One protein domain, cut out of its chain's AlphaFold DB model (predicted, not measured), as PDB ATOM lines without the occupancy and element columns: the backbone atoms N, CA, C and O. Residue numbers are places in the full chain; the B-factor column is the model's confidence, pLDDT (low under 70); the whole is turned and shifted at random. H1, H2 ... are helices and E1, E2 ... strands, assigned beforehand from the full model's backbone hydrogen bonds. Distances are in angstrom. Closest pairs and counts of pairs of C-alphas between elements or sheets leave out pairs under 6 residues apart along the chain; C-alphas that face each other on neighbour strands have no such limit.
ATOM      1  N   THR A   9     -41.943  -5.964  17.729       64.12
ATOM      2  CA  THR A   9     -42.035  -5.388  16.394       64.12
ATOM      3  C   THR A   9     -40.820  -5.843  15.585       64.12
ATOM      4  O   THR A   9     -39.714  -5.889  16.114       64.12
ATOM      5  N   ASN A  10     -40.994  -6.178  14.302       76.94
ATOM      6  CA  ASN A  10     -39.914  -6.670  13.424       76.94
ATOM      7  C   ASN A  10     -38.641  -5.782  13.491       76.94
ATOM      8  O   ASN A  10     -37.512  -6.262  13.451       76.94
ATOM      9  N   GLN A  11     -38.827  -4.479  13.722       83.19
ATOM     10  CA  GLN A  11     -37.752  -3.510  13.949       83.19
ATOM     11  C   GLN A  11     -36.910  -3.772  15.212       83.19
ATOM     12  O   GLN A  11     -35.690  -3.628  15.158       83.19
ATOM     13  N   ASP A  12     -37.519  -4.183  16.327       88.31
ATOM     14  CA  ASP A  12     -36.802  -4.469  17.577       88.31
ATOM     15  C   ASP A  12     -35.912  -5.706  17.429       88.31
ATOM     16  O   ASP A  12     -34.778  -5.736  17.911       88.31
ATOM     17  N   TYR A  13     -36.409  -6.720  16.716       90.81
ATOM     18  CA  TYR A  13     -35.638  -7.920  16.412       90.81
ATOM     19  C   TYR A  13     -34.418  -7.597  15.542       90.81
ATOM     20  O   TYR A  13     -33.300  -7.986  15.883       90.81
ATOM     21  N   GLU A  14     -34.595  -6.837  14.457       92.75
ATOM     22  CA  GLU A  14     -33.477  -6.449  13.587       92.75
ATOM     23  C   GLU A  14     -32.458  -5.554  14.315       92.75
ATOM     24  O   GLU A  14     -31.248  -5.713  14.133       92.75
ATOM     25  N   ALA A  15     -32.911  -4.681  15.219       93.06
ATOM     26  CA  ALA A  15     -32.030  -3.893  16.076       93.06
ATOM     27  C   ALA A  15     -31.170  -4.780  16.998       93.06
ATOM     28  O   ALA A  15     -29.944  -4.623  17.053       93.06
ATOM     29  N   ARG A  16     -31.781  -5.764  17.673       94.94
ATOM     30  CA  ARG A  16     -31.051  -6.745  18.497       94.94
ATOM     31  C   ARG A  16     -30.102  -7.595  17.668       94.94
ATOM     32  O   ARG A  16     -28.974  -7.842  18.096       94.94
ATOM     33  N   LYS A  17     -30.514  -8.005  16.472       95.56
ATOM     34  CA  LYS A  17     -29.693  -8.766  15.527       95.56
ATOM     35  C   LYS A  17     -28.453  -7.995  15.098       95.56
ATOM     36  O   LYS A  17     -27.363  -8.554  15.176       95.56
ATOM     37  N   LYS A  18     -28.579  -6.709  14.754       94.88
ATOM     38  CA  LYS A  18     -27.438  -5.836  14.414       94.88
ATOM     39  C   LYS A  18     -26.397  -5.799  15.540       94.88
ATOM     40  O   LYS A  18     -25.207  -5.974  15.286       94.88
ATOM     41  N   VAL A  19     -26.836  -5.626  16.790       95.69
ATOM     42  CA  VAL A  19     -25.939  -5.640  17.963       95.69
ATOM     43  C   VAL A  19     -25.344  -7.033  18.198       95.69
ATOM     44  O   VAL A  19     -24.153  -7.152  18.481       95.69
ATOM     45  N   SER A  20     -26.150  -8.086  18.041       96.94
ATOM     46  CA  SER A  20     -25.741  -9.477  18.275       96.94
ATOM     47  C   SER A  20     -24.674  -9.943  17.293       96.94
ATOM     48  O   SER A  20     -23.680 -10.528  17.713       96.94
ATOM     49  N   VAL A  21     -24.835  -9.636  16.005       96.94
ATOM     50  CA  VAL A  21     -23.837  -9.950  14.974       96.94
ATOM     51  C   VAL A  21     -22.521  -9.240  15.285       96.94
ATOM     52  O   VAL A  21     -21.492  -9.898  15.400       96.94
ATOM     53  N   LYS A  22     -22.565  -7.931  15.563       95.75
ATOM     54  CA  LYS A  22     -21.370  -7.154  15.927       95.75
ATOM     55  C   LYS A  22     -20.653  -7.726  17.155       95.75
ATOM     56  O   LYS A  22     -19.426  -7.792  17.188       95.75
ATOM     57  N   ALA A  23     -21.409  -8.128  18.178       96.88
ATOM     58  CA  ALA A  23     -20.861  -8.739  19.384       96.88
ATOM     59  C   ALA A  23     -20.206 -10.097  19.095       96.88
ATOM     60  O   ALA A  23     -19.102 -10.344  19.574       96.88
ATOM     61  N   PHE A  24     -20.861 -10.941  18.294       97.56
ATOM     62  CA  PHE A  24     -20.343 -12.246  17.891       97.56
ATOM     63  C   PHE A  24     -19.035 -12.117  17.104       97.56
ATOM     64  O   PHE A  24     -18.043 -12.741  17.470       97.56
ATOM     65  N   GLU A  25     -19.005 -11.245  16.094       96.94
ATOM     66  CA  GLU A  25     -17.813 -10.976  15.279       96.94
ATOM     67  C   GLU A  25     -16.649 -10.426  16.110       96.94
ATOM     68  O   GLU A  25     -15.490 -10.737  15.847       96.94
ATOM     69  N   SER A  26     -16.954  -9.646  17.150       95.69
ATOM     70  CA  SER A  26     -15.948  -9.073  18.051       95.69
ATOM     71  C   SER A  26     -15.532 -10.012  19.193       95.69
ATOM     72  O   SER A  26     -14.682  -9.639  19.998       95.69
ATOM     73  N   GLY A  27     -16.143 -11.196  19.331       95.94
ATOM     74  CA  GLY A  27     -15.904 -12.091  20.471       95.94
ATOM     75  C   GLY A  27     -16.328 -11.495  21.822       95.94
ATOM     76  O   GLY A  27     -15.719 -11.785  22.853       95.94
ATOM     77  N   CYS A  28     -17.350 -10.639  21.823       97.12
ATOM     78  CA  CYS A  28     -17.808  -9.871  22.978       97.12
ATOM     79  C   CYS A  28     -19.152 -10.369  23.525       97.12
ATOM     80  O   CYS A  28     -19.975 -10.954  22.821       97.12
ATOM     81  N   VAL A  29     -19.404 -10.056  24.795       97.06
ATOM     82  CA  VAL A  29     -20.736 -10.098  25.405       97.06
ATOM     83  C   VAL A  29     -21.386  -8.718  25.352       97.06
ATOM     84  O   VAL A  29     -20.706  -7.692  25.291       97.06
ATOM     85  N   ILE A  30     -22.714  -8.697  25.387       97.56
ATOM     86  CA  ILE A  30     -23.522  -7.480  25.304       97.56
ATOM     87  C   ILE A  30     -23.943  -7.096  26.719       97.56
ATOM     88  O   ILE A  30     -24.491  -7.921  27.442       97.56
ATOM     89  N   CYS A  31     -23.689  -5.855  27.121       95.44
ATOM     90  CA  CYS A  31     -24.157  -5.291  28.377       95.44
ATOM     91  C   CYS A  31     -25.248  -4.257  28.108       95.44
ATOM     92  O   CYS A  31     -25.032  -3.306  27.354       95.44
ATOM     93  N   LEU A  32     -26.399  -4.432  28.751       95.00
ATOM     94  CA  LEU A  32     -27.513  -3.493  28.722       95.00
ATOM     95  C   LEU A  32     -28.074  -3.351  30.138       95.00
ATOM     96  O   LEU A  32     -28.397  -4.347  30.783       95.00
ATOM     97  N   ASN A  33     -28.154  -2.117  30.646       91.19
ATOM     98  CA  ASN A  33     -28.656  -1.814  31.995       91.19
ATOM     99  C   ASN A  33     -28.000  -2.660  33.115       91.19
ATOM    100  O   ASN A  33     -28.653  -3.059  34.076       91.19
ATOM    101  N   GLY A  34     -26.707  -2.984  32.977       88.12
ATOM    102  CA  GLY A  34     -25.947  -3.786  33.950       88.12
ATOM    103  C   GLY A  34     -26.153  -5.308  33.863       88.12
ATOM    104  O   GLY A  34     -25.516  -6.059  34.614       88.12
ATOM    105  N   LYS A  35     -27.002  -5.776  32.940       92.62
ATOM    106  CA  LYS A  35     -27.178  -7.194  32.611       92.62
ATOM    107  C   LYS A  35     -26.294  -7.573  31.431       92.62
ATOM    108  O   LYS A  35     -26.170  -6.806  30.480       92.62
ATOM    109  N   PHE A  36     -25.697  -8.758  31.506       94.88
ATOM    110  CA  PHE A  36     -24.850  -9.299  30.450       94.88
ATOM    111  C   PHE A  36     -25.580 -10.399  29.692       94.88
ATOM    112  O   PHE A  36     -26.205 -11.268  30.296       94.88
ATOM    113  N   TYR A  37     -25.429 -10.379  28.375       96.50
ATOM    114  CA  TYR A  37     -26.032 -11.319  27.449       96.50
ATOM    115  C   TYR A  37     -24.965 -11.887  26.517       96.50
ATOM    116  O   TYR A  37     -24.074 -11.173  26.045       96.50
ATOM    117  N   THR A  38     -25.079 -13.174  26.206       96.69
ATOM    118  CA  THR A  38     -24.424 -13.716  25.011       96.69
ATOM    119  C   THR A  38     -25.138 -13.174  23.768       96.69
ATOM    120  O   THR A  38     -26.317 -12.826  23.865       96.69
ATOM    121  N   PRO A  39     -24.491 -13.130  22.590       97.38
ATOM    122  CA  PRO A  39     -25.160 -12.707  21.357       97.38
ATOM    123  C   PRO A  39     -26.479 -13.447  21.100       97.38
ATOM    124  O   PRO A  39     -27.489 -12.831  20.776       97.38
ATOM    125  N   ARG A  40     -26.497 -14.766  21.329       96.50
ATOM    126  CA  ARG A  40     -27.702 -15.588  21.180       96.50
ATOM    127  C   ARG A  40     -28.787 -15.223  22.194       96.50
ATOM    128  O   ARG A  40     -29.917 -14.971  21.797       96.50
ATOM    129  N   ALA A  41     -28.436 -15.153  23.478       96.75
ATOM    130  CA  ALA A  41     -29.395 -14.813  24.526       96.75
ATOM    131  C   ALA A  41     -29.954 -13.395  24.353       96.75
ATOM    132  O   ALA A  41     -31.108 -13.147  24.681       96.75
ATOM    133  N   PHE A  42     -29.152 -12.465  23.827       96.69
ATOM    134  CA  PHE A  42     -29.616 -11.115  23.532       96.69
ATOM    135  C   PHE A  42     -30.620 -11.110  22.384       96.69
ATOM    136  O   PHE A  42     -31.673 -10.499  22.514       96.69
ATOM    137  N   LEU A  43     -30.338 -11.818  21.288       94.94
ATOM    138  CA  LEU A  43     -31.241 -11.906  20.141       94.94
ATOM    139  C   LEU A  43     -32.624 -12.462  20.520       94.94
ATOM    140  O   LEU A  43     -33.643 -11.943  20.062       94.94
ATOM    141  N   GLU A  44     -32.633 -13.479  21.382       93.88
ATOM    142  CA  GLU A  44     -33.827 -14.153  21.910       93.88
ATOM    143  C   GLU A  44     -34.524 -13.366  23.041       93.88
ATOM    144  O   GLU A  44     -35.591 -13.769  23.493       93.88
ATOM    145  N   SER A  45     -33.948 -12.253  23.508       93.44
ATOM    146  CA  SER A  45     -34.533 -11.437  24.579       93.44
ATOM    147  C   SER A  45     -35.588 -10.449  24.071       93.44
ATOM    148  O   SER A  45     -35.625 -10.100  22.891       93.44
ATOM    149  N   ASP A  46     -36.383  -9.908  24.995       92.56
ATOM    150  CA  ASP A  46     -37.333  -8.814  24.737       92.56
ATOM    151  C   ASP A  46     -36.725  -7.421  24.988       92.56
ATOM    152  O   ASP A  46     -37.438  -6.426  25.138       92.56
ATOM    153  N   GLU A  47     -35.395  -7.331  25.056       93.31
ATOM    154  CA  GLU A  47     -34.700  -6.074  25.315       93.31
ATOM    155  C   GLU A  47     -34.883  -5.074  24.166       93.31
ATOM    156  O   GLU A  47     -34.906  -5.426  22.978       93.31
ATOM    157  N   LYS A  48     -34.988  -3.790  24.525       92.31
ATOM    158  CA  LYS A  48     -35.133  -2.693  23.564       92.31
ATOM    159  C   LYS A  48     -33.794  -2.017  23.319       92.31
ATOM    160  O   LYS A  48     -33.190  -1.441  24.227       92.31
ATOM    161  N   VAL A  49     -33.360  -2.054  22.065       92.25
ATOM    162  CA  VAL A  49     -32.161  -1.347  21.612       92.25
ATOM    163  C   VAL A  49     -32.576   0.025  21.113       92.25
ATOM    164  O   VAL A  49     -33.395   0.140  20.205       92.25
ATOM    165  N   THR A  50     -31.996   1.066  21.692       91.31
ATOM    166  CA  THR A  50     -32.159   2.430  21.196       91.31
ATOM    167  C   THR A  50     -30.866   2.876  20.539       91.31
ATOM    168  O   THR A  50     -29.786   2.759  21.125       91.31
ATOM    169  N   PHE A  51     -30.986   3.378  19.313       88.19
ATOM    170  CA  PHE A  51     -29.887   4.010  18.600       88.19
ATOM    171  C   PHE A  51     -30.043   5.527  18.681       88.19
ATOM    172  O   PHE A  51     -31.118   6.066  18.423       88.19
ATOM    173  N   MET A  52     -28.972   6.208  19.062       86.94
ATOM    174  CA  MET A  52     -28.866   7.659  19.075       86.94
ATOM    175  C   MET A  52     -27.758   8.062  18.109       86.94
ATOM    176  O   MET A  52     -26.624   7.602  18.222       86.94
ATOM    177  N   THR A  53     -28.071   8.929  17.157       85.75
ATOM    178  CA  THR A  53     -27.081   9.515  16.252       85.75
ATOM    179  C   THR A  53     -26.600  10.844  16.814       85.75
ATOM    180  O   THR A  53     -27.406  11.740  17.054       85.75
ATOM    181  N   SER A  54     -25.290  10.982  16.999       84.00
ATOM    182  CA  SER A  54     -24.653  12.253  17.347       84.00
ATOM    183  C   SER A  54     -23.629  12.591  16.268       84.00
ATOM    184  O   SER A  54     -22.575  11.959  16.175       84.00
ATOM    185  N   GLY A  55     -23.959  13.567  15.421       85.31
ATOM    186  CA  GLY A  55     -23.181  13.873  14.219       85.31
ATOM    187  C   GLY A  55     -23.221  12.715  13.217       85.31
ATOM    188  O   GLY A  55     -24.296  12.243  12.856       85.31
ATOM    189  N   THR A  56     -22.050  12.247  12.780       85.44
ATOM    190  CA  THR A  56     -21.899  11.107  11.855       85.44
ATOM    191  C   THR A  56     -21.847   9.747  12.555       85.44
ATOM    192  O   THR A  56     -21.775   8.720  11.881       85.44
ATOM    193  N   GLN A  57     -21.870   9.715  13.890       82.56
ATOM    194  CA  GLN A  57     -21.669   8.494  14.663       82.56
ATOM    195  C   GLN A  57     -22.978   8.000  15.290       82.56
ATOM    196  O   GLN A  57     -23.709   8.753  15.937       82.56
ATOM    197  N   GLU A  58     -23.262   6.713  15.098       82.75
ATOM    198  CA  GLU A  58     -24.400   6.008  15.688       82.75
ATOM    199  C   GLU A  58     -23.960   5.314  16.986       82.75
ATOM    200  O   GLU A  58     -23.013   4.523  17.003       82.75
ATOM    201  N   TYR A  59     -24.662   5.607  18.075       85.81
ATOM    202  CA  TYR A  59     -24.462   5.018  19.392       85.81
ATOM    203  C   TYR A  59     -25.662   4.150  19.749       85.81
ATOM    204  O   TYR A  59     -26.795   4.517  19.463       85.81
ATOM    205  N   SER A  60     -25.429   3.021  20.411       89.12
ATOM    206  CA  SER A  60     -26.491   2.212  21.014       89.12
ATOM    207  C   SER A  60     -26.467   2.334  22.533       89.12
ATOM    208  O   SER A  60     -25.403   2.510  23.119       89.12
ATOM    209  N   ASN A  61     -27.611   2.126  23.186       93.12
ATOM    210  CA  ASN A  61     -27.687   1.917  24.641       93.12
ATOM    211  C   ASN A  61     -26.997   0.625  25.133       93.12
ATOM    212  O   ASN A  61     -26.910   0.385  26.336       93.12
ATOM    213  N   CYS A  62     -26.528  -0.212  24.211       94.38
ATOM    214  CA  CYS A  62     -25.777  -1.427  24.489       94.38
ATOM    215  C   CYS A  62     -24.267  -1.163  24.443       94.38
ATOM    216  O   CYS A  62     -23.780  -0.495  23.527       94.38
ATOM    217  N   THR A  63     -23.525  -1.782  25.361       94.38
ATOM    218  CA  THR A  63     -22.057  -1.751  25.392       94.38
ATOM    219  C   THR A  63     -21.503  -3.152  25.169       94.38
ATOM    220  O   THR A  63     -22.009  -4.119  25.735       94.38
ATOM    221  N   LEU A  64     -20.448  -3.278  24.367       95.38
ATOM    222  CA  LEU A  64     -19.771  -4.554  24.142       95.38
ATOM    223  C   LEU A  64     -18.588  -4.694  25.097       95.38
ATOM    224  O   LEU A  64     -17.777  -3.778  25.225       95.38
ATOM    225  N   HIS A  65     -18.483  -5.845  25.752       95.06
ATOM    226  CA  HIS A  65     -17.376  -6.161  26.647       95.06
ATOM    227  C   HIS A  65     -16.723  -7.471  26.243       95.06
ATOM    228  O   HIS A  65     -17.410  -8.452  25.962       95.06
ATOM    229  N   TYR A  66     -15.395  -7.528  26.314       95.94
ATOM    230  CA  TYR A  66     -14.718  -8.816  26.267       95.94
ATOM    231  C   TYR A  66     -15.155  -9.680  27.459       95.94
ATOM    232  O   TYR A  66     -15.281  -9.153  28.573       95.94
TER     233      TYR A  66
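AT A GLANCE: This is residues 9 to 66 of the 108 residues of an uncharacterized protein of Flavobacterium sp. (UniProt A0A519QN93). Look for a small antiparallel sheet of three short strands, in the order E2, E1, E5, with the short helix H2 over it and residues 19 to 24 of the long helix H1 packing on it. A second piece, the hairpin of E3 and E4, reaches away from this body as an arm, and its residues 53 to 58 stick out. The 58 printed residues include two named helices and five named strands, in the order H1, E1, E2, H2, E3, E4, E5; the class is mixed. The whole is compact, with a radius of gyration of the C-alphas of 10.8 A and spans of 30 by 28 by 21 A.

HOW THE PARTS SIT: Start at E1, residues 29 to 32, the inner strand. It forms a hairpin with antiparallel E2, residues 35 to 37, where N 30 and O 37 are 2.9 A apart, within hydrogen-bond range. Its other antiparallel neighbour is E5, residues 63 to 65, with N 31 and O 63 at 2.8 A. H1, residues 10 to 25, is on this sheet but only grazes it; its closest C-alphas to E1 are those of Ala 23 and Val 29, 6.2 A. H2, residues 39 to 43, is on the sheet at a height of 7.4 A, only just over E2, on which 3 of its 5 C-alphas fall. H1 and H2 touch, closest at the C-alphas of Ser 20 and Pro 39, 4.5 A. Farther out, E3, residues 51 to 54, and E4, residues 57 to 60, form an antiparallel hairpin, with N 52 and O 59 at 2.8 A. E4 runs on into E5 across 2 residues, at 77 degrees. H1 and E4 are only just apart, at 8.4 A. In H1 and H2 every O i to N i+4 pair is within hydrogen-bond range.

IN THESE COORDINATES: Find C-alpha 10 at (-39.914, -6.670, 13.424); H1 runs 22.6 A from there to C-alpha 25. E1 spans 10.0 A, E2 6.7 A, H2 6.3 A, E3 9.8 A and E4 10.2 A. E5 spans 6.6 A and ends at C-alpha 65, (-17.376, -6.161, 26.647).

THE WHOLE: The C-alphas of Ala 41 and Gly 55, the two farthest apart, are 31.1 A apart. The printed part has no cut and no long link. Mean pLDDT of the printed part is 92.1; residue 9 is under 70.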